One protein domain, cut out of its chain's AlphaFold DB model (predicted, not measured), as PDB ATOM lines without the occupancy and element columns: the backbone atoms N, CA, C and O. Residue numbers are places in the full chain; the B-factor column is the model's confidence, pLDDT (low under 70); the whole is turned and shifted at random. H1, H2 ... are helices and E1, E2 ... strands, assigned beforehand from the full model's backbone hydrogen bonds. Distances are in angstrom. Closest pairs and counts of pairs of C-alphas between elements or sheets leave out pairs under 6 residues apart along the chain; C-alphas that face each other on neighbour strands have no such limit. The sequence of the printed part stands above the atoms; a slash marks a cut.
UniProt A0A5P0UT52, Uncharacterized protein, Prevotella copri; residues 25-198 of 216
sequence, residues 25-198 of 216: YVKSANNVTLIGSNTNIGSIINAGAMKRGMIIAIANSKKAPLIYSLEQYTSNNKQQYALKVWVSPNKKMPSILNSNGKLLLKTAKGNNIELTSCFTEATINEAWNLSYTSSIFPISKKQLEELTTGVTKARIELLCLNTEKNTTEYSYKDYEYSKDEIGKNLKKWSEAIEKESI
ATOM      1  N   TYR A  25      81.906 254.374 234.540       50.97
ATOM      2  CA  TYR A  25      81.734 255.525 233.658       50.97
ATOM      3  C   TYR A  25      83.086 256.212 233.459       50.97
ATOM      4  O   TYR A  25      83.695 256.673 234.423       50.97
ATOM      5  N   VAL A  26      83.556 256.331 232.216       50.16
ATOM      6  CA  VAL A  26      84.733 257.152 231.892       50.16
ATOM      7  C   VAL A  26      84.366 258.126 230.780       50.16
ATOM      8  O   VAL A  26      84.183 257.743 229.625       50.16
ATOM      9  N   LYS A  27      84.270 259.411 231.127       48.72
ATOM     10  CA  LYS A  27      84.075 260.500 230.165       48.72
ATOM     11  C   LYS A  27      85.441 261.037 229.743       48.72
ATOM     12  O   LYS A  27      86.167 261.606 230.552       48.72
ATOM     13  N   SER A  28      85.801 260.839 228.480       48.31
ATOM     14  CA  SER A  28      86.998 261.434 227.880       48.31
ATOM     15  C   SER A  28      86.737 262.887 227.474       48.31
ATOM     16  O   SER A  28      85.621 263.241 227.084       48.31
ATOM     17  N   ALA A  29      87.790 263.713 227.488       39.81
ATOM     18  CA  ALA A  29      87.775 265.106 227.032       39.81
ATOM     19  C   ALA A  29      87.294 265.278 225.572       39.81
ATOM     20  O   ALA A  29      86.853 266.356 225.191       39.81
ATOM     21  N   ASN A  30      87.302 264.206 224.772       42.00
ATOM     22  CA  ASN A  30      86.853 264.204 223.376       42.00
ATOM     23  C   ASN A  30      85.354 263.877 223.204       42.00
ATOM     24  O   ASN A  30      84.953 263.391 222.148       42.00
ATOM     25  N   ASN A  31      84.527 264.084 224.237       45.12
ATOM     26  CA  ASN A  31      83.097 263.728 224.278       45.12
ATOM     27  C   ASN A  31      82.784 262.226 224.125       45.12
ATOM     28  O   ASN A  31      81.629 261.854 223.921       45.12
ATOM     29  N   VAL A  32      83.781 261.352 224.279       45.19
ATOM     30  CA  VAL A  32      83.558 259.903 224.341       45.19
ATOM     31  C   VAL A  32      83.124 259.549 225.759       45.19
ATOM     32  O   VAL A  32      83.915 259.672 226.694       45.19
ATOM     33  N   THR A  33      81.879 259.106 225.924       49.97
ATOM     34  CA  THR A  33      81.378 258.576 227.197       49.97
ATOM     35  C   THR A  33      81.433 257.055 227.164       49.97
ATOM     36  O   THR A  33      80.533 256.421 226.624       49.97
ATOM     37  N   LEU A  34      82.477 256.468 227.748       50.56
ATOM     38  CA  LEU A  34      82.553 255.028 227.962       50.56
ATOM     39  C   LEU A  34      81.610 254.676 229.110       50.56
ATOM     40  O   LEU A  34      81.815 255.112 230.241       50.56
ATOM     41  N   ILE A  35      80.571 253.909 228.810       49.44
ATOM     42  CA  ILE A  35      79.621 253.422 229.801       49.44
ATOM     43  C   ILE A  35      79.467 251.924 229.573       49.44
ATOM     44  O   ILE A  35      79.005 251.515 228.508       49.44
ATOM     45  N   GLY A  36      79.840 251.126 230.578       45.62
ATOM     46  CA  GLY A  36      79.553 249.694 230.605       45.62
ATOM     47  C   GLY A  36      80.774 248.794 230.777       45.62
ATOM     48  O   GLY A  36      81.414 248.363 229.823       45.62
ATOM     49  N   SER A  37      81.002 248.358 232.014       38.28
ATOM     50  CA  SER A  37      81.619 247.063 232.283       38.28
ATOM     51  C   SER A  37      81.024 246.466 233.557       38.28
ATOM     52  O   SER A  37      81.366 246.887 234.653       38.28
ATOM     53  N   ASN A  38      80.235 245.398 233.416       40.78
ATOM     54  CA  ASN A  38      80.204 244.331 234.420       40.78
ATOM     55  C   ASN A  38      80.789 243.042 233.831       40.78
ATOM     56  O   ASN A  38      80.296 241.942 234.070       40.78
ATOM     57  N   THR A  39      81.849 243.158 233.033       39.06
ATOM     58  CA  THR A  39      82.836 242.093 233.166       39.06
ATOM     59  C   THR A  39      83.526 242.336 234.490       39.06
ATOM     60  O   THR A  39      83.645 243.475 234.937       39.06
ATOM     61  N   ASN A  40      84.106 241.297 235.076       37.59
ATOM     62  CA  ASN A  40      85.132 241.505 236.091       37.59
ATOM     63  C   ASN A  40      86.234 242.504 235.634       37.59
ATOM     64  O   ASN A  40      87.063 242.847 236.470       37.59
ATOM     65  N   ILE A  41      86.273 242.969 234.364       37.72
ATOM     66  CA  ILE A  41      87.395 243.646 233.705       37.72
ATOM     67  C   ILE A  41      87.429 245.177 233.816       37.72
ATOM     68  O   ILE A  41      88.526 245.716 233.920       37.72
ATOM     69  N   GLY A  42      86.307 245.893 233.900       35.94
ATOM     70  CA  GLY A  42      86.325 247.339 234.218       35.94
ATOM     71  C   GLY A  42      87.049 247.603 235.541       35.94
ATOM     72  O   GLY A  42      87.933 248.449 235.637       35.94
ATOM     73  N   SER A  43      86.855 246.680 236.492       37.00
ATOM     74  CA  SER A  43      87.650 246.592 237.717       37.00
ATOM     75  C   SER A  43      89.065 246.000 237.537       37.00
ATOM     76  O   SER A  43      89.907 246.189 238.413       37.00
ATOM     77  N   ILE A  44      89.363 245.223 236.483       36.81
ATOM     78  CA  ILE A  44      90.669 244.543 236.279       36.81
ATOM     79  C   ILE A  44      91.800 245.524 236.035       36.81
ATOM     80  O   ILE A  44      92.922 245.228 236.433       36.81
ATOM     81  N   ILE A  45      91.515 246.692 235.465       40.97
ATOM     82  CA  ILE A  45      92.531 247.735 235.308       40.97
ATOM     83  C   ILE A  45      92.870 248.373 236.675       40.97
ATOM     84  O   ILE A  45      94.005 248.789 236.883       40.97
ATOM     85  N   ASN A  46      91.947 248.342 237.651       37.84
ATOM     86  CA  ASN A  46      92.053 249.080 238.920       37.84
ATOM     87  C   ASN A  46      92.276 248.250 240.203       37.84
ATOM     88  O   ASN A  46      92.411 248.840 241.272       37.84
ATOM     89  N   ALA A  47      92.330 246.909 240.182       32.97
ATOM     90  CA  ALA A  47      92.614 246.161 241.423       32.97
ATOM     91  C   ALA A  47      93.438 244.878 241.211       32.97
ATOM     92  O   ALA A  47      93.123 244.069 240.349       32.97
ATOM     93  N   GLY A  48      94.484 244.699 242.025       43.16
ATOM     94  CA  GLY A  48      95.597 243.761 241.812       43.16
ATOM     95  C   GLY A  48      95.369 242.252 242.057       43.16
ATOM     96  O   GLY A  48      94.498 241.610 241.477       43.16
ATOM     97  N   ALA A  49      96.244 241.652 242.878       33.97
ATOM     98  CA  ALA A  49      96.707 240.251 242.824       33.97
ATOM     99  C   ALA A  49      95.677 239.103 242.871       33.97
ATOM    100  O   ALA A  49      95.966 238.031 242.333       33.97
ATOM    101  N   MET A  50      94.471 239.290 243.419       34.78
ATOM    102  CA  MET A  50      93.418 238.253 243.395       34.78
ATOM    103  C   MET A  50      92.884 237.959 241.978       34.78
ATOM    104  O   MET A  50      92.270 236.917 241.750       34.78
ATOM    105  N   LYS A  51      93.148 238.838 241.000       52.75
ATOM    106  CA  LYS A  51      92.587 238.782 239.636       52.75
ATOM    107  C   LYS A  51      93.419 237.971 238.630       52.75
ATOM    108  O   LYS A  51      92.899 237.572 237.588       52.75
ATOM    109  N   ARG A  52      94.672 237.641 238.977       43.00
ATOM    110  CA  ARG A  52      95.614 236.817 238.187       43.00
ATOM    111  C   ARG A  52      95.110 235.388 237.983       43.00
ATOM    112  O   ARG A  52      95.184 234.854 236.882       43.00
ATOM    113  N   GLY A  53      94.572 234.780 239.040       41.66
ATOM    114  CA  GLY A  53      94.072 233.407 239.001       41.66
ATOM    115  C   GLY A  53      92.823 233.267 238.139       41.66
ATOM    116  O   GLY A  53      92.692 232.284 237.428       41.66
ATOM    117  N   MET A  54      91.937 234.265 238.142       45.06
ATOM    118  CA  MET A  54      90.616 234.155 237.525       45.06
ATOM    119  C   MET A  54      90.644 234.352 236.004       45.06
ATOM    120  O   MET A  54      90.069 233.538 235.297       45.06
ATOM    121  N   ILE A  55      91.358 235.359 235.477       49.28
ATOM    122  CA  ILE A  55      91.484 235.571 234.018       49.28
ATOM    123  C   ILE A  55      92.237 234.407 233.374       49.28
ATOM    124  O   ILE A  55      91.812 233.890 232.347       49.28
ATOM    125  N   ILE A  56      93.322 233.953 234.011       48.56
ATOM    126  CA  ILE A  56      94.119 232.820 233.536       48.56
ATOM    127  C   ILE A  56      93.329 231.509 233.681       48.56
ATOM    128  O   ILE A  56      93.340 230.706 232.751       48.56
ATOM    129  N   ALA A  57      92.621 231.269 234.794       44.44
ATOM    130  CA  ALA A  57      91.820 230.050 234.974       44.44
ATOM    131  C   ALA A  57      90.607 230.012 234.038       44.44
ATOM    132  O   ALA A  57      90.282 228.948 233.521       44.44
ATOM    133  N   ILE A  58      89.976 231.158 233.769       47.69
ATOM    134  CA  ILE A  58      88.902 231.289 232.784       47.69
ATOM    135  C   ILE A  58      89.501 231.059 231.391       47.69
ATOM    136  O   ILE A  58      89.200 230.044 230.776       47.69
ATOM    137  N   ALA A  59      90.451 231.869 230.923       47.81
ATOM    138  CA  ALA A  59      91.027 231.739 229.579       47.81
ATOM    139  C   ALA A  59      91.592 230.336 229.251       47.81
ATOM    140  O   ALA A  59      91.548 229.928 228.088       47.81
ATOM    141  N   ASN A  60      92.064 229.590 230.261       45.41
ATOM    142  CA  ASN A  60      92.577 228.221 230.120       45.41
ATOM    143  C   ASN A  60      91.564 227.100 230.415       45.41
ATOM    144  O   ASN A  60      91.887 225.928 230.206       45.41
ATOM    145  N   SER A  61      90.351 227.400 230.888       47.19
ATOM    146  CA  SER A  61      89.325 226.369 231.073       47.19
ATOM    147  C   SER A  61      88.618 226.068 229.749       47.19
ATOM    148  O   SER A  61      88.229 226.970 229.008       47.19
ATOM    149  N   LYS A  62      88.360 224.783 229.473       46.97
ATOM    150  CA  LYS A  62      87.556 224.336 228.316       46.97
ATOM    151  C   LYS A  62      86.104 224.860 228.330       46.97
ATOM    152  O   LYS A  62      85.380 224.627 227.372       46.97
ATOM    153  N   LYS A  63      85.666 225.506 229.418       49.78
ATOM    154  CA  LYS A  63      84.285 225.957 229.669       49.78
ATOM    155  C   LYS A  63      84.180 227.453 229.984       49.78
ATOM    156  O   LYS A  63      83.170 227.886 230.531       49.78
ATOM    157  N   ALA A  64      85.219 228.239 229.721       54.69
ATOM    158  CA  ALA A  64      85.180 229.637 230.110       54.69
ATOM    159  C   ALA A  64      84.250 230.474 229.240       54.69
ATOM    160  O   ALA A  64      84.289 230.329 228.017       54.69
ATOM    161  N   PRO A  65      83.486 231.393 229.851       63.72
ATOM    162  CA  PRO A  65      82.697 232.354 229.100       63.72
ATOM    163  C   PRO A  65      83.596 233.286 228.283       63.72
ATOM    164  O   PRO A  65      84.722 233.605 228.683       63.72
ATOM    165  N   LEU A  66      83.075 233.753 227.147       74.75
ATOM    166  CA  LEU A  66      83.643 234.891 226.434       74.75
ATOM    167  C   LEU A  66      83.682 236.100 227.372       74.75
ATOM    168  O   LEU A  66      82.729 236.369 228.103       74.75
ATOM    169  N   ILE A  67      84.781 236.841 227.327       76.19
ATOM    170  CA  ILE A  67      84.940 238.078 228.081       76.19
ATOM    171  C   ILE A  67      84.625 239.238 227.134       76.19
ATOM    172  O   ILE A  67      85.315 239.398 226.127       76.19
ATOM    173  N   TYR A  68      83.592 240.025 227.442       78.31
ATOM    174  CA  TYR A  68      83.104 241.101 226.573       78.31
ATOM    175  C   TYR A  68      82.388 242.215 227.351       78.31
ATOM    176  O   TYR A  68      81.784 241.955 228.385       78.31
ATOM    177  N   SER A  69      82.387 243.441 226.839       75.88
ATOM    178  CA  SER A  69      81.630 244.569 227.388       75.88
ATOM    179  C   SER A  69      80.875 245.291 226.281       75.88
ATOM    180  O   SER A  69      81.172 245.109 225.099       75.88
ATOM    181  N   LEU A  70      79.893 246.098 226.675       79.44
ATOM    182  CA  LEU A  70      79.227 247.050 225.798       79.44
ATOM    183  C   LEU A  70      79.826 248.430 226.052       79.44
ATOM    184  O   LEU A  70      79.855 248.875 227.192       79.44
ATOM    185  N   GLU A  71      80.274 249.090 224.995       76.38
ATOM    186  CA  GLU A  71      80.776 250.458 225.036       76.38
ATOM    187  C   GLU A  71      79.892 251.346 224.159       76.38
ATOM    188  O   GLU A  71      79.455 250.931 223.082       76.38
ATOM    189  N   GLN A  72      79.648 252.577 224.606       75.12
ATOM    190  CA  GLN A  72      79.090 253.634 223.770       75.12
ATOM    191  C   GLN A  72      80.190 254.636 223.423       75.12
ATOM    192  O   GLN A  72      80.997 255.035 224.257       75.12
ATOM    193  N   TYR A  73      80.190 255.070 222.175       72.38
ATOM    194  CA  TYR A  73      81.023 256.138 221.662       72.38
ATOM    195  C   TYR A  73      80.109 257.259 221.192       72.38
ATOM    196  O   TYR A  73      79.194 257.026 220.400       72.38
ATOM    197  N   THR A  74      80.363 258.475 221.667       64.44
ATOM    198  CA  THR A  74      79.622 259.667 221.249       64.44
ATOM    199  C   THR A  74      80.585 260.641 220.583       64.44
ATOM    200  O   THR A  74      81.665 260.915 221.100       64.44
ATOM    201  N   SER A  75      80.216 261.159 219.416       62.25
ATOM    202  CA  SER A  75      80.961 262.214 218.726       62.25
ATOM    203  C   SER A  75      79.997 263.051 217.895       62.25
ATOM    204  O   SER A  75      79.204 262.495 217.138       62.25
ATOM    205  N   ASN A  76      80.035 264.379 218.032       64.81
ATOM    206  CA  ASN A  76      79.173 265.308 217.284       64.81
ATOM    207  C   ASN A  76      77.680 264.914 217.315       64.81
ATOM    208  O   ASN A  76      77.033 264.843 216.270       64.81
ATOM    209  N   ASN A  77      77.147 264.594 218.501       65.88
ATOM    210  CA  ASN A  77      75.774 264.109 218.723       65.88
ATOM    211  C   ASN A  77      75.409 262.786 218.022       65.88
ATOM    212  O   ASN A  77      74.248 262.381 218.037       65.88
ATOM    213  N   LYS A  78      76.377 262.079 217.430       67.81
ATOM    214  CA  LYS A  78      76.196 260.715 216.924       67.81
ATOM    215  C   LYS A  78      76.629 259.723 217.989       67.81
ATOM    216  O   LYS A  78      77.692 259.885 218.585       67.81
ATOM    217  N   GLN A  79      75.813 258.695 218.191       73.44
ATOM    218  CA  GLN A  79      76.085 257.589 219.102       73.44
ATOM    219  C   GLN A  79      76.419 256.328 218.300       73.44
ATOM    220  O   GLN A  79      75.776 256.035 217.292       73.44
ATOM    221  N   GLN A  80      77.405 255.573 218.767       81.00
ATOM    222  CA  GLN A  80      77.812 254.290 218.211       81.00
ATOM    223  C   GLN A  80      78.053 253.314 219.359       81.00
ATOM    224  O   GLN A  80      78.821 253.608 220.269       81.00
ATOM    225  N   TYR A  81      77.433 252.141 219.302       83.69
ATOM    226  CA  TYR A  81      77.697 251.069 220.256       83.69
ATOM    227  C   TYR A  81      78.800 250.154 219.731       83.69
ATOM    228  O   TYR A  81      78.950 249.974 218.518       83.69
ATOM    229  N   ALA A  82      79.562 249.540 220.621       86.12
ATOM    230  CA  ALA A  82      80.515 248.509 220.254       86.12
ATOM    231  C   ALA A  82      80.603 247.430 221.330       86.12
ATOM    232  O   ALA A  82      80.436 247.701 222.517       86.12
ATOM    233  N   LEU A  83      80.893 246.204 220.904       86.25
ATOM    234  CA  LEU A  83      81.323 245.145 221.803       86.25
ATOM    235  C   LEU A  83      82.843 245.159 221.875       86.25
ATOM    236  O   LEU A  83      83.507 244.939 220.861       86.25
ATOM    237  N   LYS A  84      83.402 245.375 223.064       83.56
ATOM    238  CA  LYS A  84      84.825 245.124 223.303       83.56
ATOM    239  C   LYS A  84      84.981 243.693 223.784       83.56
ATOM    240  O   LYS A  84      84.241 243.259 224.660       83.56
ATOM    241  N   VAL A  85      85.900 242.942 223.191       81.69
ATOM    242  CA  VAL A  85      86.124 241.520 223.494       81.69
ATOM    243  C   VAL A  85      87.586 241.298 223.829       81.69
ATOM    244  O   VAL A  85      88.445 241.872 223.169       81.69
ATOM    245  N   TRP A  86      87.870 240.450 224.820       80.06
ATOM    246  CA  TRP A  86      89.230 240.158 225.277       80.06
ATOM    247  C   TRP A  86      89.615 238.699 225.077       80.06
ATOM    248  O   TRP A  86      88.828 237.779 225.314       80.06
ATOM    249  N   VAL A  87      90.885 238.495 224.735       75.56
ATOM    250  CA  VAL A  87      91.537 237.190 224.678       75.56
ATOM    251  C   VAL A  87      92.885 237.280 225.379       75.56
ATOM    252  O   VAL A  87      93.710 238.140 225.071       75.56
ATOM    253  N   SER A  88      93.118 236.367 226.321       70.12
ATOM    254  CA  SER A  88      94.436 236.179 226.919       70.12
ATOM    255  C   SER A  88      95.156 235.038 226.190       70.12
ATOM    256  O   SER A  88      94.615 233.927 226.160       70.12
ATOM    257  N   PRO A  89      96.334 235.278 225.586       65.94
ATOM    258  CA  PRO A  89      97.175 234.210 225.065       65.94
ATOM    259  C   PRO A  89      97.527 233.215 226.173       65.94
ATOM    260  O   PRO A  89      97.813 233.595 227.310       65.94
ATOM    261  N   ASN A  90      97.557 231.928 225.831       66.12
ATOM    262  CA  ASN A  90      98.114 230.906 226.709       66.12
ATOM    263  C   ASN A  90      99.392 230.320 226.099       66.12
ATOM    264  O   ASN A  90      99.618 230.403 224.895       66.12
ATOM    265  N   LYS A  91     100.236 229.701 226.930       64.62
ATOM    266  CA  LYS A  91     101.532 229.161 226.478       64.62
ATOM    267  C   LYS A  91     101.414 228.064 225.410       64.62
ATOM    268  O   LYS A  91     102.380 227.835 224.698       64.62
ATOM    269  N   LYS A  92     100.277 227.365 225.329       63.81
ATOM    270  CA  LYS A  92     100.042 226.270 224.370       63.81
ATOM    271  C   LYS A  92      99.493 226.765 223.031       63.81
ATOM    272  O   LYS A  92      99.612 226.067 222.037       63.81
ATOM    273  N   MET A  93      98.867 227.936 223.024       65.44
ATOM    274  CA  MET A  93      98.280 228.578 221.861       65.44
ATOM    275  C   MET A  93      98.477 230.089 222.024       65.44
ATOM    276  O   MET A  93      97.610 230.775 222.581       65.44
ATOM    277  N   PRO A  94      99.645 230.611 221.609       76.00
ATOM    278  CA  PRO A  94      99.899 232.040 221.603       76.00
ATOM    279  C   PRO A  94      98.979 232.666 220.553       76.00
ATOM    280  O   PRO A  94      99.212 232.543 219.352       76.00
ATOM    281  N   SER A  95      97.896 233.282 221.016       79.88
ATOM    282  CA  SER A  95      96.843 233.824 220.163       79.88
ATOM    283  C   SER A  95      96.556 235.273 220.507       79.88
ATOM    284  O   SER A  95      96.425 235.614 221.688       79.88
ATOM    285  N   ILE A  96      96.372 236.089 219.480       83.94
ATOM    286  CA  ILE A  96      95.911 237.466 219.602       83.94
ATOM    287  C   ILE A  96      94.636 237.673 218.797       83.94
ATOM    288  O   ILE A  96      94.335 236.934 217.857       83.94
ATOM    289  N   LEU A  97      93.895 238.708 219.162       83.75
ATOM    290  CA  LEU A  97      92.899 239.266 218.265       83.75
ATOM    291  C   LEU A  97      93.588 240.045 217.142       83.75
ATOM    292  O   LEU A  97      94.682 240.579 217.321       83.75
ATOM    293  N   ASN A  98      92.947 240.079 215.979       80.69
ATOM    294  CA  ASN A  98      93.412 240.832 214.823       80.69
ATOM    295  C   ASN A  98      92.498 242.034 214.576       80.69
ATOM    296  O   ASN A  98      91.286 241.964 214.803       80.69
ATOM    297  N   SER A  99      93.068 243.113 214.050       75.75
ATOM    298  CA  SER A  99      92.297 244.167 213.397       75.75
ATOM    299  C   SER A  99      91.674 243.590 212.122       75.75
ATOM    300  O   SER A  99      92.359 242.932 211.344       75.75
ATOM    301  N   ASN A 100      90.376 243.807 211.911       85.88
ATOM    302  CA  ASN A 100      89.537 243.106 210.929       85.88
ATOM    303  C   ASN A 100      89.220 241.635 211.250       85.88
ATOM    304  O   ASN A 100      88.658 240.936 210.406       85.88
ATOM    305  N   GLY A 101      89.536 241.167 212.459       88.88
ATOM    306  CA  GLY A 101      89.129 239.846 212.927       88.88
ATOM    307  C   GLY A 101      87.607 239.713 212.997       88.88
ATOM    308  O   GLY A 101      86.884 240.693 213.209       88.88
ATOM    309  N   LYS A 102      87.116 238.486 212.818       95.19
ATOM    310  CA  LYS A 102      85.682 238.181 212.786       95.19
ATOM    311  C   LYS A 102      85.153 237.657 214.118       95.19
ATOM    312  O   LYS A 102      85.763 236.803 214.763       95.19
ATOM    313  N   LEU A 103      83.971 238.137 214.495       94.19
ATOM    314  CA  LEU A 103      83.163 237.602 215.587       94.19
ATOM    315  C   LEU A 103      81.777 237.255 215.048       94.19
ATOM    316  O   LEU A 103      81.040 238.131 214.607       94.19
ATOM    317  N   LEU A 104      81.416 235.979 215.106       95.38
ATOM    318  CA  LEU A 104      80.103 235.486 214.710       95.38
ATOM    319  C   LEU A 104      79.291 235.144 215.958       95.38
ATOM    320  O   LEU A 104      79.716 234.326 216.773       95.38
ATOM    321  N   LEU A 105      78.117 235.749 216.096       92.94
ATOM    322  CA  LEU A 105      77.208 235.553 217.223       92.94
ATOM    323  C   LEU A 105      75.905 234.933 216.724       92.94
ATOM    324  O   LEU A 105      75.296 235.441 215.784       92.94
ATOM    325  N   LYS A 106      75.453 233.859 217.371       92.06
ATOM    326  CA  LYS A 106      74.123 233.285 217.145       92.06
ATOM    327  C   LYS A 106      73.182 233.751 218.242       92.06
ATOM    328  O   LYS A 106      73.450 233.501 219.414       92.06
ATOM    329  N   THR A 107      72.080 234.400 217.889       91.06
ATOM    330  CA  THR A 107      71.106 234.901 218.867       91.06
ATOM    331  C   THR A 107      70.201 233.781 219.388       91.06
ATOM    332  O   THR A 107      70.131 232.690 218.815       91.06
ATOM    333  N   ALA A 108      69.472 234.037 220.475       86.88
ATOM    334  CA  ALA A 108      68.448 233.130 221.001       86.88
ATOM    335  C   ALA A 108      67.290 232.910 220.015       86.88
ATOM    336  O   ALA A 108      66.677 231.847 220.008       86.88
ATOM    337  N   LYS A 109      67.042 233.884 219.133       87.31
ATOM    338  CA  LYS A 109      66.071 233.774 218.034       87.31
ATOM    339  C   LYS A 109      66.606 233.002 216.823       87.31
ATOM    340  O   LYS A 109      65.867 232.781 215.873       87.31
ATOM    341  N   GLY A 110      67.876 232.591 216.844       88.50
ATOM    342  CA  GLY A 110      68.509 231.824 215.773       88.50
ATOM    343  C   GLY A 110      69.155 232.659 214.663       88.50
ATOM    344  O   GLY A 110      69.726 232.063 213.751       88.50
ATOM    345  N   ASN A 111      69.123 233.994 214.750       91.75
ATOM    346  CA  ASN A 111      69.810 234.874 213.800       91.75
ATOM    347  C   ASN A 111      71.327 234.766 213.967       91.75
ATOM    348  O   ASN A 111      71.819 234.584 215.081       91.75
ATOM    349  N   ASN A 112      72.058 234.957 212.873       94.69
ATOM    350  CA  ASN A 112      73.510 235.083 212.896       94.69
ATOM    351  C   ASN A 112      73.897 236.548 212.678       94.69
ATOM    352  O   ASN A 112      73.452 237.170 211.715       94.69
ATOM    353  N   ILE A 113      74.744 237.076 213.556       95.12
ATOM    354  CA  ILE A 113      75.320 238.415 213.461       95.12
ATOM    355  C   ILE A 113      76.826 238.252 213.281       95.12
ATOM    356  O   ILE A 113      77.507 237.760 214.181       95.12
ATOM    357  N   GLU A 114      77.341 238.656 212.123       96.94
ATOM    358  CA  GLU A 114      78.779 238.741 211.872       96.94
ATOM    359  C   GLU A 114      79.266 240.165 212.143       96.94
ATOM    360  O   GLU A 114      78.742 241.135 211.595       96.94
ATOM    361  N   LEU A 115      80.284 240.277 212.988       95.38
ATOM    362  CA  LEU A 115      80.943 241.522 213.344       95.38
ATOM    363  C   LEU A 115      82.404 241.468 212.908       95.38
ATOM    364  O   LEU A 115      83.052 240.424 212.962       95.38
ATOM    365  N   THR A 116      82.924 242.619 212.498       94.44
ATOM    366  CA  THR A 116      84.329 242.789 212.113       94.44
ATOM    367  C   THR A 116      84.964 243.790 213.061       94.44
ATOM    368  O   THR A 116      84.381 244.849 213.308       94.44
ATOM    369  N   SER A 117      86.126 243.458 213.618       91.50
ATOM    370  CA  SER A 117      86.822 244.380 214.508       91.50
ATOM    371  C   SER A 117      87.374 245.572 213.726       91.50
ATOM    372  O   SER A 117      87.885 245.418 212.619       91.50
ATOM    373  N   CYS A 118      87.300 246.767 214.307       84.81
ATOM    374  CA  CYS A 118      87.890 247.974 213.717       84.81
ATOM    375  C   CYS A 118      89.208 248.380 214.384       84.81
ATOM    376  O   CYS A 118      89.988 249.139 213.814       84.81
ATOM    377  N   PHE A 119      89.459 247.883 215.593       78.69
ATOM    378  CA  PHE A 119      90.625 248.236 216.384       78.69
ATOM    379  C   PHE A 119      91.008 247.086 217.305       78.69
ATOM    380  O   PHE A 119      90.131 246.410 217.848       78.69
ATOM    381  N   THR A 120      92.313 246.905 217.489       79.69
ATOM    382  CA  THR A 120      92.887 245.929 218.410       79.69
ATOM    383  C   THR A 120      93.923 246.605 219.283       79.69
ATOM    384  O   THR A 120      94.807 247.305 218.796       79.69
ATOM    385  N   GLU A 121      93.826 246.344 220.576       73.69
ATOM    386  CA  GLU A 121      94.738 246.803 221.605       73.69
ATOM    387  C   GLU A 121      95.433 245.591 222.220       73.69
ATOM    388  O   GLU A 121      94.775 244.638 222.648       73.69
ATOM    389  N   ALA A 122      96.759 245.630 222.282       72.94
ATOM    390  CA  ALA A 122      97.548 244.674 223.040       72.94
ATOM    391  C   ALA A 122      98.050 245.356 224.309       72.94
ATOM    392  O   ALA A 122      98.690 246.404 224.242       72.94
ATOM    393  N   THR A 123      97.784 244.750 225.460       67.75
ATOM    394  CA  THR A 123      98.322 245.224 226.731       67.75
ATOM    395  C   THR A 123      99.264 244.175 227.288       67.75
ATOM    396  O   THR A 123      98.889 243.016 227.490       67.75
ATOM    397  N   ILE A 124     100.495 244.609 227.542       65.44
ATOM    398  CA  ILE A 124     101.505 243.843 228.262       65.44
ATOM    399  C   ILE A 124     101.610 244.476 229.635       65.44
ATOM    400  O   ILE A 124     101.954 245.648 229.763       65.44
ATOM    401  N   ASN A 125     101.290 243.706 230.665       58.78
ATOM    402  CA  ASN A 125     101.482 244.137 232.031       58.78
ATOM    403  C   ASN A 125     102.718 243.448 232.615       58.78
ATOM    404  O   ASN A 125     102.639 242.326 233.126       58.78
ATOM    405  N   GLU A 126     103.860 244.130 232.511       58.16
ATOM    406  CA  GLU A 126     105.179 243.618 232.907       58.16
ATOM    407  C   GLU A 126     105.247 243.274 234.395       58.16
ATOM    408  O   GLU A 126     105.737 242.206 234.760       58.16
ATOM    409  N   ALA A 127     104.650 244.109 235.252       51.22
ATOM    410  CA  ALA A 127     104.617 243.881 236.697       51.22
ATOM    411  C   ALA A 127     103.862 242.594 237.092       51.22
ATOM    412  O   ALA A 127     104.011 242.098 238.207       51.22
ATOM    413  N   TRP A 128     103.064 242.029 236.179       51.09
ATOM    414  CA  TRP A 128     102.178 240.898 236.457       51.09
ATOM    415  C   TRP A 128     102.388 239.724 235.490       51.09
ATOM    416  O   TRP A 128     101.707 238.704 235.623       51.09
ATOM    417  N   ASN A 129     103.337 239.849 234.550       59.44
ATOM    418  CA  ASN A 129     103.610 238.906 233.460       59.44
ATOM    419  C   ASN A 129     102.323 238.412 232.771       59.44
ATOM    420  O   ASN A 129     102.101 237.213 232.581       59.44
ATOM    421  N   LEU A 130     101.429 239.360 232.492       57.34
ATOM    422  CA  LEU A 130     100.135 239.127 231.871       57.34
ATOM    423  C   LEU A 130     100.092 239.864 230.543       57.34
ATOM    424  O   LEU A 130     100.261 241.080 230.505       57.34
ATOM    425  N   SER A 131      99.787 239.126 229.484       67.75
ATOM    426  CA  SER A 131      99.461 239.704 228.188       67.75
ATOM    427  C   SER A 131      98.007 239.396 227.873       67.75
ATOM    428  O   SER A 131      97.533 238.277 228.096       67.75
ATOM    429  N   TYR A 132      97.290 240.388 227.367       73.88
ATOM    430  CA  TYR A 132      95.968 240.214 226.787       73.88
ATOM    431  C   TYR A 132      95.826 241.104 225.564       73.88
ATOM    432  O   TYR A 132      96.473 242.142 225.436       73.88
ATOM    433  N   THR A 133      94.964 240.670 224.658       76.75
ATOM    434  CA  THR A 133      94.542 241.470 223.516       76.75
ATOM    435  C   THR A 133      93.057 241.716 223.615       76.75
ATOM    436  O   THR A 133      92.309 240.866 224.103       76.75
ATOM    437  N   SER A 134      92.637 242.897 223.195       78.19
ATOM    438  CA  SER A 134      91.235 243.257 223.109       78.19
ATOM    439  C   SER A 134      90.935 243.861 221.754       78.19
ATOM    440  O   SER A 134      91.787 244.543 221.193       78.19
ATOM    441  N   SER A 135      89.736 243.624 221.239       82.25
ATOM    442  CA  SER A 135      89.286 244.232 219.992       82.25
ATOM    443  C   SER A 135      87.887 244.792 220.126       82.25
ATOM    444  O   SER A 135      87.063 244.265 220.876       82.25
ATOM    445  N   ILE A 136      87.641 245.861 219.376       85.00
ATOM    446  CA  ILE A 136      86.377 246.591 219.359       85.00
ATOM    447  C   ILE A 136      85.599 246.194 218.107       85.00
ATOM    448  O   ILE A 136      86.107 246.310 216.990       85.00
ATOM    449  N   PHE A 137      84.363 245.748 218.308       90.50
ATOM    450  CA  PHE A 137      83.425 245.320 217.278       90.50
ATOM    451  C   PHE A 137      82.232 246.281 217.251       90.50
ATOM    452  O   PHE A 137      81.353 246.178 218.112       90.50
ATOM    453  N   PRO A 138      82.176 247.226 216.298       90.75
ATOM    454  CA  PRO A 138      81.048 248.141 216.179       90.75
ATOM    455  C   PRO A 138      79.736 247.385 215.948       90.75
ATOM    456  O   PRO A 138      79.680 246.461 215.136       90.75
ATOM    457  N   ILE A 139      78.676 247.803 216.639       92.75
ATOM    458  CA  ILE A 139      77.322 247.263 216.480       92.75
ATOM    459  C   ILE A 139      76.307 248.390 216.286       92.75
ATOM    460  O   ILE A 139      76.348 249.430 216.939       92.75
ATOM    461  N   SER A 140      75.361 248.189 215.377       90.62
ATOM    462  CA  SER A 140      74.205 249.074 215.221       90.62
ATOM    463  C   SER A 140      73.216 248.914 216.381       90.62
ATOM    464  O   SER A 140      73.196 247.881 217.051       90.62
ATOM    465  N   LYS A 141      72.328 249.901 216.578       89.06
ATOM    466  CA  LYS A 141      71.248 249.805 217.579       89.06
ATOM    467  C   LYS A 141      70.354 248.577 217.351       89.06
ATOM    468  O   LYS A 141      70.061 247.856 218.294       89.06
ATOM    469  N   LYS A 142      70.037 248.263 216.091       92.62
ATOM    470  CA  LYS A 142      69.289 247.051 215.723       92.62
ATOM    471  C   LYS A 142      70.019 245.768 216.141       92.62
ATOM    472  O   LYS A 142      69.412 244.868 216.707       92.62
ATOM    473  N   GLN A 143      71.325 245.679 215.879       94.56
ATOM    474  CA  GLN A 143      72.119 244.522 216.306       94.56
ATOM    475  C   GLN A 143      72.175 244.420 217.830       94.56
ATOM    476  O   GLN A 143      72.046 243.319 218.354       94.56
ATOM    477  N   LEU A 144      72.318 245.542 218.543       92.06
ATOM    478  CA  LEU A 144      72.247 245.558 220.004       92.06
ATOM    479  C   LEU A 144      70.908 244.993 220.491       92.06
ATOM    480  O   LEU A 144      70.909 244.050 221.273       92.06
ATOM    481  N   GLU A 145      69.780 245.486 219.978       91.62
ATOM    482  CA  GLU A 145      68.444 244.980 220.316       91.62
ATOM    483  C   GLU A 145      68.327 243.465 220.082       91.62
ATOM    484  O   GLU A 145      67.867 242.736 220.960       91.62
ATOM    485  N   GLU A 146      68.815 242.954 218.948       92.44
ATOM    486  CA  GLU A 146      68.835 241.513 218.678       92.44
ATOM    487  C   GLU A 146      69.685 240.736 219.693       92.44
ATOM    488  O   GLU A 146      69.245 239.704 220.209       92.44
ATOM    489  N   LEU A 147      70.868 241.245 220.033       90.88
ATOM    490  CA  LEU A 147      71.774 240.628 221.001       90.88
ATOM    491  C   LEU A 147      71.207 240.634 222.427       90.88
ATOM    492  O   LEU A 147      71.393 239.659 223.156       90.88
ATOM    493  N   THR A 148      70.458 241.671 222.819       89.94
ATOM    494  CA  THR A 148      69.804 241.732 224.141       89.94
ATOM    495  C   THR A 148      68.753 240.643 224.354       89.94
ATOM    496  O   THR A 148      68.411 240.325 225.493       89.94
ATOM    497  N   THR A 149      68.271 240.010 223.278       87.44
ATOM    498  CA  THR A 149      67.360 238.858 223.380       87.44
ATOM    499  C   THR A 149      68.059 237.563 223.801       87.44
ATOM    500  O   THR A 149      67.385 236.603 224.169       87.44
ATOM    501  N   GLY A 150      69.395 237.543 223.777       87.00
ATOM    502  CA  GLY A 150      70.231 236.400 224.133       87.00
ATOM    503  C   GLY A 150      71.158 235.977 222.995       87.00
ATOM    504  O   GLY A 150      70.819 236.086 221.816       87.00
ATOM    505  N   VAL A 151      72.316 235.438 223.362       87.88
ATOM    506  CA  VAL A 151      73.365 234.881 222.506       87.88
ATOM    507  C   VAL A 151      73.571 233.414 222.877       87.88
ATOM    508  O   VAL A 151      74.001 233.084 223.971       87.88
ATOM    509  N   THR A 152      73.289 232.499 221.958       86.75
ATOM    510  CA  THR A 152      73.394 231.051 222.201       86.75
ATOM    511  C   THR A 152      74.743 230.475 221.800       86.75
ATOM    512  O   THR A 152      75.158 229.463 222.359       86.75
ATOM    513  N   LYS A 153      75.443 231.099 220.846       88.62
ATOM    514  CA  LYS A 153      76.796 230.702 220.432       88.62
ATOM    515  C   LYS A 153      77.623 231.914 220.023       88.62
ATOM    516  O   LYS A 153      77.077 232.877 219.489       88.62
ATOM    517  N   ALA A 154      78.932 231.835 220.221       88.75
ATOM    518  CA  ALA A 154      79.896 232.788 219.687       88.75
ATOM    519  C   ALA A 154      81.082 232.047 219.062       88.75
ATOM    520  O   ALA A 154      81.581 231.089 219.647       88.75
ATOM    521  N   ARG A 155      81.556 232.514 217.909       91.88
ATOM    522  CA  ARG A 155      82.803 232.079 217.275       91.88
ATOM    523  C   ARG A 155      83.687 233.289 217.054       91.88
ATOM    524  O   ARG A 155      83.249 234.248 216.423       91.88
ATOM    525  N   ILE A 156      84.917 233.230 217.541       90.56
ATOM    526  CA  ILE A 156      85.902 234.295 217.358       90.56
ATOM    527  C   ILE A 156      87.080 233.802 216.532       90.56
ATOM    528  O   ILE A 156      87.599 232.710 216.769       90.56
ATOM    529  N   GLU A 157      87.482 234.611 215.563       92.12
ATOM    530  CA  GLU A 157      88.701 234.420 214.791       92.12
ATOM    531  C   GLU A 157      89.907 234.963 215.560       92.12
ATOM    532  O   GLU A 157      89.886 236.077 216.089       92.12
ATOM    533  N   LEU A 158      90.961 234.159 215.626       89.62
ATOM    534  CA  LEU A 158      92.197 234.443 216.337       89.62
ATOM    535  C   LEU A 158      93.373 234.299 215.383       89.62
ATOM    536  O   LEU A 158      93.437 233.345 214.608       89.62
ATOM    537  N   LEU A 159      94.341 235.198 215.504       88.44
ATOM    538  CA  LEU A 159      95.634 235.053 214.856       88.44
ATOM    539  C   LEU A 159      96.575 234.330 215.824       88.44
ATOM    540  O   LEU A 159      96.840 234.820 216.923       88.44
ATOM    541  N   CYS A 160      97.038 233.145 215.441       87.12
ATOM    542  CA  CYS A 160      97.839 232.264 216.282       87.12
ATOM    543  C   CYS A 160      99.253 232.113 215.729       87.12
ATOM    544  O   CYS A 160      99.445 231.998 214.519       87.12
ATOM    545  N   LEU A 161     100.241 232.078 216.622       83.12
ATOM    546  CA  LEU A 161     101.621 231.764 216.265       83.12
ATOM    547  C   LEU A 161     101.865 230.258 216.411       83.12
ATOM    548  O   LEU A 161     101.804 229.717 217.518       83.12
ATOM    549  N   ASN A 162     102.207 229.598 215.308       82.25
ATOM    550  CA  ASN A 162     102.745 228.247 215.304       82.25
ATOM    551  C   ASN A 162     104.253 228.312 215.575       82.25
ATOM    552  O   ASN A 162     105.050 228.634 214.692       82.25
ATOM    553  N   THR A 163     104.645 228.011 216.813       79.81
ATOM    554  CA  THR A 163     106.037 228.125 217.270       79.81
ATOM    555  C   THR A 163     106.966 227.071 216.677       79.81
ATOM    556  O   THR A 163     108.159 227.321 216.569       79.81
ATOM    557  N   GLU A 164     106.445 225.908 216.283       84.75
ATOM    558  CA  GLU A 164     107.253 224.837 215.681       84.75
ATOM    559  C   GLU A 164     107.643 225.182 214.244       84.75
ATOM    560  O   GLU A 164     108.774 224.955 213.823       84.75
ATOM    561  N   LYS A 165     106.701 225.756 213.492       86.44
ATOM    562  CA  LYS A 165     106.886 226.122 212.083       86.44
ATOM    563  C   LYS A 165     107.318 227.574 211.886       86.44
ATOM    564  O   LYS A 165     107.588 227.960 210.756       86.44
ATOM    565  N   ASN A 166     107.340 228.373 212.954       83.38
ATOM    566  CA  ASN A 166     107.551 229.821 212.919       83.38
ATOM    567  C   ASN A 166     106.634 230.530 211.898       83.38
ATOM    568  O   ASN A 166     107.075 231.340 211.085       83.38
ATOM    569  N   THR A 167     105.350 230.169 211.907       87.06
ATOM    570  CA  THR A 167     104.332 230.704 210.987       87.06
ATOM    571  C   THR A 167     103.134 231.226 211.758       87.06
ATOM    572  O   THR A 167     102.891 230.821 212.895       87.06
ATOM    573  N   THR A 168     102.375 232.119 211.134       87.38
ATOM    574  CA  THR A 168     101.139 232.651 211.702       87.38
ATOM    575  C   THR A 168      99.946 232.071 210.958       87.38
ATOM    576  O   THR A 168      99.930 232.064 209.729       87.38
ATOM    577  N   GLU A 169      98.943 231.605 211.693       90.12
ATOM    578  CA  GLU A 169      97.744 230.984 211.135       90.12
ATOM    579  C   GLU A 169      96.472 231.512 211.801       90.12
ATOM    580  O   GLU A 169      96.482 231.950 212.954       90.12
ATOM    581  N   TYR A 170      95.364 231.475 211.061       89.62
ATOM    582  CA  TYR A 170      94.051 231.761 211.627       89.62
ATOM    583  C   TYR A 170      93.506 230.523 212.329       89.62
ATOM    584  O   TYR A 170      93.548 229.414 211.798       89.62
ATOM    585  N   SER A 171      92.958 230.732 213.519       87.88
ATOM    586  CA  SER A 171      92.252 229.717 214.292       87.88
ATOM    587  C   SER A 171      90.918 230.272 214.772       87.88
ATOM    588  O   SER A 171      90.734 231.483 214.877       87.88
ATOM    589  N   TYR A 172      89.984 229.382 215.087       88.31
ATOM    590  CA  TYR A 172      88.655 229.752 215.552       88.31
ATOM    591  C   TYR A 172      88.409 229.187 216.941       88.31
ATOM    592  O   TYR A 172      88.678 228.014 217.207       88.31
ATOM    593  N   LYS A 173      87.863 230.021 217.825       85.19
ATOM    594  CA  LYS A 173      87.430 229.596 219.154       85.19
ATOM    595  C   LYS A 173      85.920 229.722 219.287       85.19
ATOM    596  O   LYS A 173      85.366 230.813 219.156       85.19
ATOM    597  N   ASP A 174      85.291 228.590 219.579       85.94
ATOM    598  CA  ASP A 174      83.848 228.463 219.747       85.94
ATOM    599  C   ASP A 174      83.444 228.493 221.221       85.94
ATOM    600  O   ASP A 174      84.112 227.925 222.089       85.94
ATOM    601  N   TYR A 175      82.311 229.137 221.484       81.25
ATOM    602  CA  TYR A 175      81.656 229.220 222.780       81.25
ATOM    603  C   TYR A 175      80.171 228.892 222.606       81.25
ATOM    604  O   TYR A 175      79.502 229.473 221.748       81.25
ATOM    605  N   GLU A 176      79.642 227.988 223.429       81.94
ATOM    606  CA  GLU A 176      78.222 227.624 223.440       81.94
ATOM    607  C   GLU A 176      77.576 227.981 224.782       81.94
ATOM    608  O   GLU A 176      78.132 227.700 225.846       81.94
ATOM    609  N   TYR A 177      76.383 228.571 224.728       74.06
ATOM    610  CA  TYR A 177      75.661 229.096 225.883       74.06
ATOM    611  C   TYR A 177      74.273 228.460 225.970       74.06
ATOM    612  O   TYR A 177      73.364 228.773 225.205       74.06
ATOM    613  N   SER A 178      74.097 227.548 226.928       63.78
ATOM    614  CA  SER A 178      72.857 226.781 227.098       63.78
ATOM    615  C   SER A 178      71.758 227.507 227.889       63.78
ATOM    616  O   SER A 178      70.607 227.086 227.839       63.78
ATOM    617  N   LYS A 179      72.086 228.578 228.628       62.22
ATOM    618  CA  LYS A 179      71.166 229.313 229.529       62.22
ATOM    619  C   LYS A 179      71.387 230.836 229.491       62.22
ATOM    620  O   LYS A 179      71.369 231.482 230.532       62.22
ATOM    621  N   ASP A 180      71.680 231.370 228.307       67.75
ATOM    622  CA  ASP A 180      72.467 232.594 228.130       67.75
ATOM    623  C   ASP A 180      72.108 233.812 229.015       67.75
ATOM    624  O   ASP A 180      70.969 234.282 229.076       67.75
ATOM    625  N   GLU A 181      73.149 234.346 229.655       64.44
ATOM    626  CA  GLU A 181      73.158 235.560 230.475       64.44
ATOM    627  C   GLU A 181      73.788 236.759 229.736       64.44
ATOM    628  O   GLU A 181      73.658 237.891 230.207       64.44
ATOM    629  N   ILE A 182      74.425 236.550 228.570       76.06
ATOM    630  CA  ILE A 182      75.043 237.604 227.754       76.06
ATOM    631  C   ILE A 182      74.007 238.638 227.343       76.06
ATOM    632  O   ILE A 182      74.182 239.823 227.630       76.06
ATOM    633  N   GLY A 183      72.896 238.202 226.743       79.69
ATOM    634  CA  GLY A 183      71.833 239.127 226.343       79.69
ATOM    635  C   GLY A 183      71.266 239.928 227.519       79.69
ATOM    636  O   GLY A 183      71.045 241.132 227.395       79.69
ATOM    637  N   LYS A 184      71.115 239.301 228.695       78.75
ATOM    638  CA  LYS A 184      70.634 239.975 229.916       78.75
ATOM    639  C   LYS A 184      71.606 241.054 230.393       78.75
ATOM    640  O   LYS A 184      71.167 242.140 230.766       78.75
ATOM    641  N   ASN A 185      72.907 240.770 230.360       77.25
ATOM    642  CA  ASN A 185      73.938 241.738 230.727       77.25
ATOM    643  C   ASN A 185      73.986 242.903 229.735       77.25
ATOM    644  O   ASN A 185      73.974 244.053 230.165       77.25
ATOM    645  N   LEU A 186      73.948 242.617 228.429       81.56
ATOM    646  CA  LEU A 186      73.884 243.648 227.391       81.56
ATOM    647  C   LEU A 186      72.657 244.546 227.564       81.56
ATOM    648  O   LEU A 186      72.793 245.760 227.470       81.56
ATOM    649  N   LYS A 187      71.492 243.963 227.880       85.25
ATOM    650  CA  LYS A 187      70.255 244.711 228.133       85.25
ATOM    651  C   LYS A 187      70.386 245.634 229.342       85.25
ATOM    652  O   LYS A 187      70.100 246.823 229.249       85.25
ATOM    653  N   LYS A 188      70.865 245.095 230.468       80.69
ATOM    654  CA  LYS A 188      71.102 245.881 231.687       80.69
ATOM    655  C   LYS A 188      72.046 247.056 231.409       80.69
ATOM    656  O   LYS A 188      71.819 248.153 231.908       80.69
ATOM    657  N   TRP A 189      73.109 246.831 230.633       77.38
ATOM    658  CA  TRP A 189      74.052 247.888 230.274       77.38
ATOM    659  C   TRP A 189      73.421 248.918 229.337       77.38
ATOM    660  O   TRP A 189      73.532 250.102 229.627       77.38
ATOM    661  N   SER A 190      72.708 248.508 228.284       81.94
ATOM    662  CA  SER A 190      72.062 249.453 227.362       81.94
ATOM    663  C   SER A 190      71.042 250.350 228.063       81.94
ATOM    664  O   SER A 190      71.038 251.554 227.840       81.94
ATOM    665  N   GLU A 191      70.222 249.795 228.960       82.31
ATOM    666  CA  GLU A 191      69.229 250.568 229.723       82.31
ATOM    667  C   GLU A 191      69.890 251.607 230.642       82.31
ATOM    668  O   GLU A 191      69.423 252.741 230.752       82.31
ATOM    669  N   ALA A 192      71.006 251.248 231.281       72.88
ATOM    670  CA  ALA A 192      71.755 252.176 232.121       72.88
ATOM    671  C   ALA A 192      72.429 253.292 231.305       72.88
ATOM    672  O   ALA A 192      72.415 254.449 231.719       72.88
ATOM    673  N   ILE A 193      72.975 252.951 230.134       71.75
ATOM    674  CA  ILE A 193      73.566 253.900 229.185       71.75
ATOM    675  C   ILE A 193      72.533 254.932 228.716       71.75
ATOM    676  O   ILE A 193      72.809 256.136 228.705       71.75
ATOM    677  N   GLU A 194      71.340 254.470 228.336       72.56
ATOM    678  CA  GLU A 194      70.264 255.342 227.863       72.56
ATOM    679  C   GLU A 194      69.777 256.276 228.980       72.56
ATOM    680  O   GLU A 194      69.635 257.472 228.741       72.56
ATOM    681  N   LYS A 195      69.602 255.772 230.211       70.19
ATOM    682  CA  LYS A 195      69.181 256.588 231.362       70.19
ATOM    683  C   LYS A 195      70.146 257.742 231.654       70.19
ATOM    684  O   LYS A 195      69.707 258.863 231.894       70.19
ATOM    685  N   GLU A 196      71.446 257.475 231.614       63.38
ATOM    686  CA  GLU A 196      72.496 258.467 231.886       63.38
ATOM    687  C   GLU A 196      72.671 259.457 230.728       63.38
ATOM    688  O   GLU A 196      72.962 260.629 230.938       63.38
ATOM    689  N   SER A 197      72.401 259.033 229.492       60.50
ATOM    690  CA  SER A 197      72.424 259.931 228.331       60.50
ATOM    691  C   SER A 197      71.301 260.985 228.352       60.50
ATOM    692  O   SER A 197      71.373 261.955 227.599       60.50
ATOM    693  N   ILE A 198      70.268 260.804 229.185       55.97
ATOM    694  CA  ILE A 198      69.082 261.676 229.282       55.97
ATOM    695  C   ILE A 198      69.204 262.707 230.437       55.97
ATOM    696  O   ILE A 198      68.431 263.663 230.477       55.97
TER     697      ILE A 198
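AT A GLANCE: This is residues 25 to 198 of the 216 residues of an uncharacterized protein of Prevotella copri (UniProt A0A5P0UT52). Two four-stranded sheets make a sandwich, partly face to face with their strands crossed at 73 degrees: E3, E4, E8 and E7, curled like part of a barrel, and E6, E5, E9 and E10, whose hairpin E9 and E10 reaches out at one end. The short helix H2 packs on both sheets at the opposite end, the longer H3 runs along edge strand E3, H1 only grazes the curled sheet, and the small hairpin E1 and E2 sits by E3 and H3. The printed part has 174 residues with three named helices and ten named strands, in the order E1 E2 H1 E3 E4 E5 E6 E7 E8 H2 E9 E10 H3; the three sheets, E1 and E2 being the third, are antiparallel. The class is mixed, helices and strands. The whole is compact, with a radius of gyration of the C-alphas of 16.4 A, and spans 53 by 39 by 29 A.

IN THESE COORDINATES: E1, residues 25 to 27, begins at C-alpha 25 (81.734, 255.525, 233.658), and E2 is residues 33 to 35. H1, residues 51 to 60, is 14.2 A long. E3, residues 67 to 75, measures 26.2 A, and E4, residues 78 to 87, 29.1 A. E5 is residues 102 to 107, E6 residues 112 to 116, and E7, residues 119 to 125, is 19.5 A long. E8, residues 130 to 139, measures 28.7 A, from C-alpha 130 at (100.135, 239.127, 231.871). H2 is residues 141 to 148. E9, residues 151 to 162, is 31.0 A long and bends by 51 degrees at residue 159; E10, residues 167 to 176, measures 29.1 A. H3, residues 182 to 197, is 22.5 A long and ends at C-alpha 197 (72.424, 259.931, 228.331).

HOW THE PARTS SIT: The sheet E3 E4 E8 E7 is strongly twisted, with edge strands E3 and E7. In the hairpin E3 and E4, N 71 and O 82 are 2.8 A apart; between E4 and E8, N 85 and O 135 are 2.9 A apart; in the hairpin E7 and E8, N 121 and O 134 are 2.8 A apart. The facing parts of this sheet and the sheet E6 E5 E9 E10 are 10.3 A centre to centre. In the latter, N 105 and O 113 of the hairpin E5 and E6, N 104 and O 155 of E5 and E9, and N 158 and O 171 of the hairpin E9 and E10 are each 2.8 A apart. E6 runs on into E7 across a break of 2 residues, at 71 degrees. H2 is on both sheets, at a height of 9.8 A over the first and 10.2 A over the second. The closest C-alphas of H2 and E4 are those of Tyr 81 and Lys 141, 7.1 A apart. H3 is on the first sheet at a height of 8.7 A, over E3, and runs along the strands at 26 degrees to E3 on the local plane; their closest C-alphas, of Leu 70 and Leu 186, are 6.5 A apart. With residues 182 to 187 alone H3 touches H2, opposite ways at a steep tilt of 45 degrees; the closest C-alphas, of Thr 148 and Gly 183, are 4.0 A apart. In the hairpin E1 and E2, N 26 and O 34 are 2.9 A apart; the closest C-alphas of E2 and E3, those of Leu 34 and Gln 72, are 5.6 A apart. H1 grazes the first sheet with residues 52 to 59 and is apart from H2 and H3. Every O i to N i+4 pair is within hydrogen-bond range in H2 and H3, and 5 of 6 are in H1.

THE WHOLE: The two C-alphas farthest apart, of Glu 164 and Ile 198, are 54.8 A apart. The printed part has no cut. The links E2 to H1 and E4 to E5 are long; within the latter, residues 95 to 96 pair antiparallel with residues 159 to 160 of E9. Mean pLDDT of the printed part is 71.7, and 67 residues are under 70, among them residues 25 to 65 and 123 to 131.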